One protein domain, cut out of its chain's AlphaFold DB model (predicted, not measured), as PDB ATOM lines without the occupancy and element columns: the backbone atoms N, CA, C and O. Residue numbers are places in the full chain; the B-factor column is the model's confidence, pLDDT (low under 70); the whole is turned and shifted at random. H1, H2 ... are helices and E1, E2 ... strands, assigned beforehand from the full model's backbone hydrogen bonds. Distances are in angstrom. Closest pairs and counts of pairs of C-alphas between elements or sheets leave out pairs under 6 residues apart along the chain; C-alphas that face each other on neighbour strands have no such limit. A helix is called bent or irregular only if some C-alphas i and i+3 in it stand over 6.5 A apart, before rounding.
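This is residues 25 to 107 of the 268 residues of an uncharacterized protein of Lachnospiraceae bacterium (UniProt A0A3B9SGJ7). A strongly twisted wall of four strands, E1, E4, E5 and E6, has one arm of a long bent helix, H1b, packed on one face, while the other arm, H1a, runs on past the wall to pack on the base of a separate two-stranded hairpin, E2 and E3. That hairpin makes an arm that gives the domain much of its length, and residues 68 to 73 stick out at its tip. The printed part has 83 residues, with one named helix and six named strands in the order H1 E1 E2 E3 E4 E5 E6. The class is mixed, helices and strands; the larger sheet has the order E1 - E4 - E5 - E6, the smaller E2 - E3, and both are antiparallel. The whole is only just loose, close to compact, with a radius of gyration of the C-alphas of 14.7 A and spans of 48 by 23 by 21 A.

H1, residues 25 to 50, begins at C-alpha 25 (90.277, 106.099, 112.649). It was assigned as one helix by its hydrogen bonds but is bent, with C-alphas 37 and 40 7.2 A apart; its arms are H1a, residues 25 to 37, 18.2 A, and H1b, residues 40 to 50, 15.3 A. E1 is residues 55 to 60, 14.1 A; E2 63 to 67, 13.2 A; E3 74 to 78, 13.5 A; E4 82 to 88, 18.1 A; E5 91 to 98, 22.6 A. E6, residues 103 to 106, 10.2 A, ends at C-alpha 106 (116.674, 93.314, 115.013).

H1a and H1b stand at a steep tilt of 48 degrees and form two layers with the larger sheet, helix arms on one face of it. The closest C-alphas of H1b and E1 are those of Glu 43 and Leu 56, 6.6 A; of H1a and E3, Ala 31 and Ala 78, 5.1 A. In both arms each O i to N i+4 pair is within hydrogen-bond range. E1 pairs with E4 through N 57 and O 85, 2.8 A. E4, E5 and E6 form a meander, each strand the antiparallel neighbour of the one before, with N 86 and O 93 at 2.8 A and N 96 and O 105 at 2.8 A. E1 runs on into E2 across a break of 2 residues, at 45 degrees. In the hairpin of E2 and E3, N 64 and O 77 are 2.8 A apart. H1b is apart from E2 and E3.

The two C-alphas farthest apart are those of Asn 52 and Pro 70, 49.7 A. The printed part has no cut. The link from E2 to E3 is short; the other links are tight. Residues 65 to 75 have pLDDT under 70; the mean of the printed part is 85.4.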
ATOM      1  N   GLU A  25      90.411 106.906 113.868       84.38
ATOM      2  CA  GLU A  25      90.277 106.099 112.649       84.38
ATOM      3  C   GLU A  25      91.216 106.564 111.525       84.38
ATOM      4  O   GLU A  25      91.764 105.749 110.791       84.38
ATOM      5  N   GLU A  26      91.473 107.871 111.441       85.94
ATOM      6  CA  GLU A  26      92.447 108.448 110.506       85.94
ATOM      7  C   GLU A  26      93.871 107.939 110.772       85.94
ATOM      8  O   GLU A  26      94.593 107.619 109.832       85.94
ATOM      9  N   VAL A  27      94.247 107.792 112.046       84.50
ATOM     10  CA  VAL A  27      95.563 107.289 112.464       84.50
ATOM     11  C   VAL A  27      95.694 105.793 112.182       84.50
ATOM     12  O   VAL A  27      96.750 105.338 111.753       84.50
ATOM     13  N   LYS A  28      94.621 105.018 112.383       86.44
ATOM     14  CA  LYS A  28      94.598 103.594 112.015       86.44
ATOM     15  C   LYS A  28      94.714 103.405 110.510       86.44
ATOM     16  O   LYS A  28      95.513 102.596 110.065       86.44
ATOM     17  N   LYS A  29      93.969 104.194 109.733       89.69
ATOM     18  CA  LYS A  29      94.051 104.164 108.274       89.69
ATOM     19  C   LYS A  29      95.456 104.516 107.788       89.69
ATOM     20  O   LYS A  29      95.975 103.841 106.913       89.69
ATOM     21  N   GLU A  30      96.089 105.529 108.377       90.31
ATOM     22  CA  GLU A  30      97.480 105.864 108.066       90.31
ATOM     23  C   GLU A  30      98.438 104.703 108.389       90.31
ATOM     24  O   GLU A  30      99.330 104.405 107.595       90.31
ATOM     25  N   ALA A  31      98.253 104.032 109.529       87.62
ATOM     26  CA  ALA A  31      99.041 102.858 109.899       87.62
ATOM     27  C   ALA A  31      98.836 101.690 108.914       87.62
ATOM     28  O   ALA A  31      99.815 101.076 108.493       87.62
ATOM     29  N   ASP A  32      97.596 101.429 108.494       91.19
ATOM     30  CA  ASP A  32      97.263 100.401 107.501       91.19
ATOM     31  C   ASP A  32      97.851 100.726 106.118       91.19
ATOM     32  O   ASP A  32      98.426  99.849 105.467       91.19
ATOM     33  N   ASP A  33      97.762 101.986 105.679       93.44
ATOM     34  CA  ASP A  33      98.338 102.454 104.414       93.44
ATOM     35  C   ASP A  33      99.868 102.260 104.420       93.44
ATOM     36  O   ASP A  33     100.443 101.732 103.462       93.44
ATOM     37  N   ARG A  34     100.539 102.602 105.533       92.94
ATOM     38  CA  ARG A  34     101.983 102.364 105.720       92.94
ATOM     39  C   ARG A  34     102.320 100.879 105.744       92.94
ATOM     40  O   ARG A  34     103.301 100.471 105.122       92.94
ATOM     41  N   LEU A  35     101.519 100.071 106.435       93.31
ATOM     42  CA  LEU A  35     101.711  98.628 106.492       93.31
ATOM     43  C   LEU A  35     101.663  98.028 105.081       93.31
ATOM     44  O   LEU A  35     102.580  97.304 104.697       93.31
ATOM     45  N   GLN A  36     100.655  98.375 104.278       93.62
ATOM     46  CA  GLN A  36     100.533  97.898 102.895       93.62
ATOM     47  C   GLN A  36     101.694  98.360 102.011       93.62
ATOM     48  O   GLN A  36     102.190  97.586 101.191       93.62
ATOM     49  N   GLN A  37     102.139  99.605 102.182       95.19
ATOM     50  CA  GLN A  37     103.215 100.172 101.381       95.19
ATOM     51  C   GLN A  37     104.580  99.537 101.691       95.19
ATOM     52  O   GLN A  37     105.344  99.258 100.767       95.19
ATOM     53  N   TYR A  38     104.901  99.322 102.970       95.94
ATOM     54  CA  TYR A  38     106.269  99.018 103.403       95.94
ATOM     55  C   TYR A  38     106.501  97.567 103.836       95.94
ATOM     56  O   TYR A  38     107.657  97.142 103.869       95.94
ATOM     57  N   SER A  39     105.456  96.773 104.104       96.12
ATOM     58  CA  SER A  39     105.632  95.350 104.457       96.12
ATOM     59  C   SER A  39     106.429  94.557 103.413       96.12
ATOM     60  O   SER A  39     107.330  93.822 103.818       96.12
ATOM     61  N   PRO A  40     106.213  94.725 102.088       95.94
ATOM     62  CA  PRO A  40     107.004  94.000 101.092       95.94
ATOM     63  C   PRO A  40     108.499  94.338 101.146       95.94
ATOM     64  O   PRO A  40     109.339  93.463 100.945       95.94
ATOM     65  N   MET A  41     108.842  95.596 101.445       96.19
ATOM     66  CA  MET A  41     110.236  96.032 101.588       96.19
ATOM     67  C   MET A  41     110.873  95.433 102.842       96.19
ATOM     68  O   MET A  41     112.009  94.969 102.795       96.19
ATOM     69  N   PHE A  42     110.127  95.390 103.948       96.50
ATOM     70  CA  PHE A  42     110.570  94.768 105.193       96.50
ATOM     71  C   PHE A  42     110.870  93.271 104.978       96.50
ATOM     72  O   PHE A  42     111.962  92.797 105.300       96.50
ATOM     73  N   GLU A  43     109.950  92.535 104.347       96.38
ATOM     74  CA  GLU A  43     110.159  91.126 103.989       96.38
ATOM     75  C   GLU A  43     111.365  90.934 103.059       96.38
ATOM     76  O   GLU A  43     112.176  90.023 103.258       96.38
ATOM     77  N   GLU A  44     111.522  91.802 102.055       95.69
ATOM     78  CA  GLU A  44     112.654  91.745 101.136       95.69
ATOM     79  C   GLU A  44     113.991  91.974 101.847       95.69
ATOM     80  O   GLU A  44     114.932  91.212 101.612       95.69
ATOM     81  N   LYS A  45     114.083  92.963 102.743       95.00
ATOM     82  CA  LYS A  45     115.298  93.243 103.523       95.00
ATOM     83  C   LYS A  45     115.693  92.062 104.397       95.00
ATOM     84  O   LYS A  45     116.846  91.635 104.357       95.00
ATOM     85  N   VAL A  46     114.730  91.482 105.112       96.06
ATOM     86  CA  VAL A  46     114.951  90.270 105.914       96.06
ATOM     87  C   VAL A  46     115.478  89.134 105.043       96.06
ATOM     88  O   VAL A  46     116.471  88.501 105.395       96.06
ATOM     89  N   ARG A  47     114.869  88.905 103.875       94.81
ATOM     90  CA  ARG A  47     115.314  87.869 102.935       94.81
ATOM     91  C   ARG A  47     116.722  88.132 102.397       94.81
ATOM     92  O   ARG A  47     117.482  87.186 102.219       94.81
ATOM     93  N   LEU A  48     117.071  89.382 102.100       94.88
ATOM     94  CA  LEU A  48     118.396  89.738 101.588       94.88
ATOM     95  C   LEU A  48     119.497  89.500 102.626       94.88
ATOM     96  O   LEU A  48     120.587  89.073 102.256       94.88
ATOM     97  N   ILE A  49     119.208  89.752 103.904       93.00
ATOM     98  CA  ILE A  49     120.194  89.653 104.987       93.00
ATOM     99  C   ILE A  49     120.286  88.221 105.525       93.00
ATOM    100  O   ILE A  49     121.379  87.679 105.674       93.00
ATOM    101  N   TYR A  50     119.144  87.581 105.771       94.12
ATOM    102  CA  TYR A  50     119.064  86.286 106.457       94.12
ATOM    103  C   TYR A  50     118.696  85.113 105.539       94.12
ATOM    104  O   TYR A  50     118.673  83.961 105.972       94.12
ATOM    105  N   GLY A  51     118.443  85.377 104.257       93.94
ATOM    106  CA  GLY A  51     118.068  84.366 103.275       93.94
ATOM    107  C   GLY A  51     116.599  83.941 103.355       93.94
ATOM    108  O   GLY A  51     115.800  84.452 104.134       93.94
ATOM    109  N   ASN A  52     116.233  82.953 102.532       93.44
ATOM    110  CA  ASN A  52     114.849  82.468 102.399       93.44
ATOM    111  C   ASN A  52     114.330  81.677 103.615       93.44
ATOM    112  O   ASN A  52     113.160  81.296 103.647       93.44
ATOM    113  N   GLU A  53     115.198  81.362 104.578       92.75
ATOM    114  CA  GLU A  53     114.818  80.661 105.808       92.75
ATOM    115  C   GLU A  53     114.231  81.600 106.870       92.75
ATOM    116  O   GLU A  53     113.511  81.139 107.757       92.75
ATOM    117  N   ALA A  54     114.505  82.901 106.764       94.88
ATOM    118  CA  ALA A  54     113.960  83.911 107.653       94.88
ATOM    119  C   ALA A  54     112.542  84.314 107.242       94.88
ATOM    120  O   ALA A  54     112.233  84.436 106.054       94.88
ATOM    121  N   LYS A  55     111.668  84.523 108.229       95.56
ATOM    122  CA  LYS A  55     110.279  84.943 108.003       95.56
ATOM    123  C   LYS A  55     109.843  85.977 109.020       95.56
ATOM    124  O   LYS A  55     110.178  85.862 110.195       95.56
ATOM    125  N   LEU A  56     109.053  86.938 108.567       96.75
ATOM    126  CA  LEU A  56     108.354  87.864 109.441       96.75
ATOM    127  C   LEU A  56     106.966  87.317 109.776       96.75
ATOM    128  O   LEU A  56     106.273  86.768 108.923       96.75
ATOM    129  N   GLU A  57     106.572  87.477 111.029       96.38
ATOM    130  CA  GLU A  57     105.237  87.194 111.539       96.38
ATOM    131  C   GLU A  57     104.696  88.445 112.229       96.38
ATOM    132  O   GLU A  57     105.452  89.169 112.881       96.38
ATOM    133  N   ASN A  58     103.381  88.664 112.127       93.25
ATOM    134  CA  ASN A  58     102.679  89.780 112.772       93.25
ATOM    135  C   ASN A  58     103.337  91.134 112.460       93.25
ATOM    136  O   ASN A  58     103.758  91.849 113.365       93.25
ATOM    137  N   ILE A  59     103.486  91.449 111.168       94.81
ATOM    138  CA  ILE A  59     103.969  92.768 110.756       94.81
ATOM    139  C   ILE A  59     102.893  93.793 111.110       94.81
ATOM    140  O   ILE A  59     101.737  93.657 110.710       94.81
ATOM    141  N   GLU A  60     103.289  94.813 111.856       92.62
ATOM    142  CA  GLU A  60     102.415  95.846 112.393       92.62
ATOM    143  C   GLU A  60     103.037  97.229 112.171       92.62
ATOM    144  O   GLU A  60     104.258  97.387 112.109       92.62
ATOM    145  N   CYS A  61     102.192  98.253 112.071       89.62
ATOM    146  CA  CYS A  61     102.596  99.651 112.168       89.62
ATOM    147  C   CYS A  61     101.979 100.216 113.460       89.62
ATOM    148  O   CYS A  61     100.776 100.495 113.482       89.62
ATOM    149  N   PRO A  62     102.745 100.326 114.564       84.56
ATOM    150  CA  PRO A  62     102.196 100.737 115.853       84.56
ATOM    151  C   PRO A  62     101.565 102.129 115.801       84.56
ATOM    152  O   PRO A  62     102.050 103.017 115.104       84.56
ATOM    153  N   THR A  63     100.525 102.358 116.600       78.38
ATOM    154  CA  THR A  63     100.001 103.712 116.836       78.38
ATOM    155  C   THR A  63     100.598 104.266 118.125       78.38
ATOM    156  O   THR A  63     100.582 103.604 119.159       78.38
ATOM    157  N   LEU A  64     101.175 105.462 118.048       73.25
ATOM    158  CA  LEU A  64     101.850 106.133 119.154       73.25
ATOM    159  C   LEU A  64     100.894 107.120 119.820       73.25
ATOM    160  O   LEU A  64     100.165 107.839 119.132       73.25
ATOM    161  N   MET A  65     100.931 107.171 121.151       63.69
ATOM    162  CA  MET A  65     100.204 108.135 121.973       63.69
ATOM    163  C   MET A  65     101.216 109.100 122.590       63.69
ATOM    164  O   MET A  65     102.001 108.714 123.449       63.69
ATOM    165  N   ASN A  66     101.196 110.357 122.157       60.84
ATOM    166  CA  ASN A  66     102.056 111.400 122.702       60.84
ATOM    167  C   ASN A  66     101.266 112.224 123.717       60.84
ATOM    168  O   ASN A  66     100.234 112.816 123.386       60.84
ATOM    169  N   ILE A  67     101.765 112.278 124.950       52.19
ATOM    170  CA  ILE A  67     101.193 113.088 126.025       52.19
ATOM    171  C   ILE A  67     102.035 114.359 126.143       52.19
ATOM    172  O   ILE A  67     103.149 114.330 126.663       52.19
ATOM    173  N   GLY A  68     101.518 115.482 125.644       41.19
ATOM    174  CA  GLY A  68     102.131 116.790 125.875       41.19
ATOM    175  C   GLY A  68     101.956 117.257 127.328       41.19
ATOM    176  O   GLY A  68     100.928 117.011 127.954       41.19
ATOM    177  N   SER A  69     102.949 117.971 127.861       32.44
ATOM    178  CA  SER A  69     102.857 118.748 129.109       32.44
ATOM    179  C   SER A  69     103.039 120.233 128.761       32.44
ATOM    180  O   SER A  69     103.917 120.519 127.942       32.44
ATOM    181  N   PRO A  70     102.244 121.195 129.295       40.69
ATOM    182  CA  PRO A  70     101.451 121.150 130.532       40.69
ATOM    183  C   PRO A  70      99.913 121.096 130.351       40.69
ATOM    184  O   PRO A  70      99.175 121.370 131.298       40.69
ATOM    185  N   VAL A  71      99.402 120.745 129.166       41.78
ATOM    186  CA  VAL A  71      97.960 120.574 128.870       41.78
ATOM    187  C   VAL A  71      97.780 119.216 128.180       41.78
ATOM    188  O   VAL A  71      98.607 118.906 127.325       41.78
ATOM    189  N   PRO A  72      96.758 118.399 128.518       45.34
ATOM    190  CA  PRO A  72      96.621 117.037 128.008       45.34
ATOM    191  C   PRO A  72      96.076 117.039 126.572       45.34
ATOM    192  O   PRO A  72      94.985 116.539 126.312       45.34
ATOM    193  N   ASP A  73      96.836 117.594 125.634       46.16
ATOM    194  CA  ASP A  73      96.666 117.271 124.223       46.16
ATOM    195  C   ASP A  73      97.310 115.904 124.005       46.16
ATOM    196  O   ASP A  73      98.506 115.764 123.743       46.16
ATOM    197  N   VAL A  74      96.495 114.868 124.197       56.19
ATOM    198  CA  VAL A  74      96.834 113.513 123.780       56.19
ATOM    199  C   VAL A  74      96.747 113.486 122.262       56.19
ATOM    200  O   VAL A  74      95.657 113.445 121.686       56.19
ATOM    201  N   THR A  75      97.900 113.507 121.606       64.50
ATOM    202  CA  THR A  75      97.970 113.351 120.153       64.50
ATOM    203  C   THR A  75      98.277 111.901 119.817       64.50
ATOM    204  O   THR A  75      99.073 111.246 120.487       64.50
ATOM    205  N   HIS A  76      97.609 111.384 118.791       70.75
ATOM    206  CA  HIS A  76      97.865 110.050 118.263       70.75
ATOM    207  C   HIS A  76      98.508 110.179 116.888       70.75
ATOM    208  O   HIS A  76      98.124 111.048 116.108       70.75
ATOM    209  N   SER A  77      99.455 109.303 116.577       78.94
ATOM    210  CA  SER A  77     100.096 109.257 115.259       78.94
ATOM    211  C   SER A  77     100.499 107.837 114.902       78.94
ATOM    212  O   SER A  77     100.880 107.074 115.787       78.94
ATOM    213  N   ALA A  78     100.481 107.482 113.618       78.12
ATOM    214  CA  ALA A  78     101.058 106.220 113.174       78.12
ATOM    215  C   ALA A  78     102.587 106.269 113.326       78.12
ATOM    216  O   ALA A  78     103.228 107.263 112.953       78.12
ATOM    217  N   SER A  79     103.182 105.196 113.850       81.00
ATOM    218  CA  SER A  79     104.633 105.039 113.914       81.00
ATOM    219  C   SER A  79     105.225 105.122 112.515       81.00
ATOM    220  O   SER A  79     104.650 104.632 111.541       81.00
ATOM    221  N   LYS A  80     106.387 105.762 112.400       83.25
ATOM    222  CA  LYS A  80     107.133 105.809 111.137       83.25
ATOM    223  C   LYS A  80     107.760 104.460 110.792       83.25
ATOM    224  O   LYS A  80     108.063 104.242 109.629       83.25
ATOM    225  N   THR A  81     107.908 103.576 111.774       87.19
ATOM    226  CA  THR A  81     108.530 102.261 111.636       87.19
ATOM    227  C   THR A  81     107.490 101.144 111.614       87.19
ATOM    228  O   THR A  81     106.392 101.275 112.168       87.19
ATOM    229  N   LEU A  82     107.850 100.036 110.970       91.88
ATOM    230  CA  LEU A  82     107.111  98.777 111.029       91.88
ATOM    231  C   LEU A  82     107.790  97.857 112.041       91.88
ATOM    232  O   LEU A  82     109.014  97.867 112.152       91.88
ATOM    233  N   THR A  83     107.011  97.048 112.748       92.06
ATOM    234  CA  THR A  83     107.491  96.093 113.754       92.06
ATOM    235  C   THR A  83     107.007  94.696 113.415       92.06
ATOM    236  O   THR A  83     105.901  94.545 112.906       92.06
ATOM    237  N   ALA A  84     107.798  93.669 113.698       94.19
ATOM    238  CA  ALA A  84     107.410  92.286 113.458       94.19
ATOM    239  C   ALA A  84     108.182  91.319 114.361       94.19
ATOM    240  O   ALA A  84     109.236  91.652 114.910       94.19
ATOM    241  N   LYS A  85     107.693  90.079 114.457       95.94
ATOM    242  CA  LYS A  85     108.479  88.959 114.980       95.94
ATOM    243  C   LYS A  85     109.240  88.298 113.837       95.94
ATOM    244  O   LYS A  85     108.642  87.747 112.919       95.94
ATOM    245  N   LEU A  86     110.563  88.312 113.917       95.50
ATOM    246  CA  LEU A  86     111.454  87.646 112.975       95.50
ATOM    247  C   LEU A  86     111.731  86.213 113.437       95.50
ATOM    248  O   LEU A  86     112.329  85.988 114.486       95.50
ATOM    249  N   LYS A  87     111.309  85.225 112.648       96.88
ATOM    250  CA  LYS A  87     111.681  83.819 112.821       96.88
ATOM    251  C   LYS A  87     112.949  83.524 112.041       96.88
ATOM    252  O   LYS A  87     112.966  83.670 110.821       96.88
ATOM    253  N   TYR A  88     113.979  83.058 112.734       95.38
ATOM    254  CA  TYR A  88     115.251  82.675 112.128       95.38
ATOM    255  C   TYR A  88     115.900  81.549 112.938       95.38
ATOM    256  O   TYR A  88     115.871  81.575 114.166       95.38
ATOM    257  N   LYS A  89     116.427  80.515 112.263       92.94
ATOM    258  CA  LYS A  89     117.109  79.358 112.889       92.94
ATOM    259  C   LYS A  89     116.357  78.702 114.066       92.94
ATOM    260  O   LYS A  89     116.964  78.193 115.002       92.94
ATOM    261  N   GLY A  90     115.023  78.681 114.010       91.25
ATOM    262  CA  GLY A  90     114.173  78.065 115.041       91.25
ATOM    263  C   GLY A  90     113.907  78.934 116.276       91.25
ATOM    264  O   GLY A  90     113.200  78.487 117.176       91.25
ATOM    265  N   ALA A  91     114.413  80.165 116.304       94.06
ATOM    266  CA  ALA A  91     114.156  81.153 117.345       94.06
ATOM    267  C   ALA A  91     113.300  82.317 116.814       94.06
ATOM    268  O   ALA A  91     112.996  82.405 115.621       94.06
ATOM    269  N   SER A  92     112.855  83.176 117.731       94.50
ATOM    270  CA  SER A  92     112.013  84.334 117.443       94.50
ATOM    271  C   SER A  92     112.652  85.582 118.021       94.50
ATOM    272  O   SER A  92     112.951  85.615 119.210       94.50
ATOM    273  N   TYR A  93     112.767  86.606 117.191       92.81
ATOM    274  CA  TYR A  93     113.430  87.861 117.505       92.81
ATOM    275  C   TYR A  93     112.492  89.025 117.227       92.81
ATOM    276  O   TYR A  93     111.516  88.885 116.486       92.81
ATOM    277  N   ASP A  94     112.772  90.158 117.845       91.19
ATOM    278  CA  ASP A  94     112.085  91.404 117.552       91.19
ATOM    279  C   ASP A  94     112.786  92.092 116.379       91.19
ATOM    280  O   ASP A  94     114.014  92.128 116.334       91.19
ATOM    281  N   ALA A  95     112.016  92.585 115.407       92.25
ATOM    282  CA  ALA A  95     112.543  93.238 114.214       92.25
ATOM    283  C   ALA A  95     111.742  94.493 113.858       92.25
ATOM    284  O   ALA A  95     110.518  94.531 114.009       92.25
ATOM    285  N   TYR A  96     112.454  95.509 113.378       90.94
ATOM    286  CA  TYR A  96     111.942  96.847 113.108       90.94
ATOM    287  C   TYR A  96     112.475  97.316 111.772       90.94
ATOM    288  O   TYR A  96     113.664  97.196 111.499       90.94
ATOM    289  N   TYR A  97     111.615  97.899 110.957       92.56
ATOM    290  CA  TYR A  97     112.017  98.481 109.691       92.56
ATOM    291  C   TYR A  97     111.695  99.968 109.682       92.56
ATOM    292  O   TYR A  97     110.539 100.356 109.878       92.56
ATOM    293  N   ASP A  98     112.722 100.788 109.465       90.38
ATOM    294  CA  ASP A  98     112.582 102.220 109.234       90.38
ATOM    295  C   ASP A  98     112.579 102.496 107.718       90.38
ATOM    296  O   ASP A  98     113.631 102.439 107.074       90.38
ATOM    297  N   PRO A  99     111.414 102.805 107.119       87.44
ATOM    298  CA  PRO A  99     111.308 103.108 105.696       87.44
ATOM    299  C   PRO A  99     111.910 104.469 105.316       87.44
ATOM    300  O   PRO A  99     112.120 104.719 104.132       87.44
ATOM    301  N   VAL A 100     112.174 105.363 106.278       87.25
ATOM    302  CA  VAL A 100     112.799 106.669 106.018       87.25
ATOM    303  C   VAL A 100     114.288 106.497 105.743       87.25
ATOM    304  O   VAL A 100     114.819 107.125 104.827       87.25
ATOM    305  N   THR A 101     114.954 105.652 106.528       87.06
ATOM    306  CA  THR A 101     116.386 105.358 106.375       87.06
ATOM    307  C   THR A 101     116.654 104.080 105.580       87.06
ATOM    308  O   THR A 101     117.809 103.785 105.281       87.06
ATOM    309  N   ASP A 102     115.602 103.340 105.212       90.06
ATOM    310  CA  ASP A 102     115.668 102.041 104.531       90.06
ATOM    311  C   ASP A 102     116.502 101.003 105.315       90.06
ATOM    312  O   ASP A 102     117.256 100.192 104.756       90.06
ATOM    313  N   THR A 103     116.380 101.052 106.645       89.06
ATOM    314  CA  THR A 103     117.204 100.291 107.591       89.06
ATOM    315  C   THR A 103     116.370  99.254 108.332       89.06
ATOM    316  O   THR A 103     115.301  99.554 108.868       89.06
ATOM    317  N   LEU A 104     116.869  98.019 108.357       91.12
ATOM    318  CA  LEU A 104     116.331  96.944 109.181       91.12
ATOM    319  C   LEU A 104     117.121  96.891 110.483       91.12
ATOM    320  O   LEU A 104     118.348  96.891 110.450       91.12
ATOM    321  N   TYR A 105     116.414  96.761 111.593       89.88
ATOM    322  CA  TYR A 105     116.995  96.467 112.884       89.88
ATOM    323  C   TYR A 105     116.387  95.209 113.490       89.88
ATOM    324  O   TYR A 105     115.213  94.909 113.258       89.88
ATOM    325  N   ASP A 106     117.158  94.488 114.297       90.50
ATOM    326  CA  ASP A 106     116.674  93.314 115.013       90.50
ATOM    327  C   ASP A 106     117.456  93.024 116.300       90.50
ATOM    328  O   ASP A 106     118.399  93.730 116.671       90.50
ATOM    329  N   THR A 107     117.003  91.988 117.006       88.62
ATOM    330  CA  THR A 107     117.582  91.517 118.266       88.62
ATOM    331  C   THR A 107     118.292  90.168 118.140       88.62
ATOM    332  O   THR A 107     118.471  89.509 119.162       88.62
TER     333      THR A 107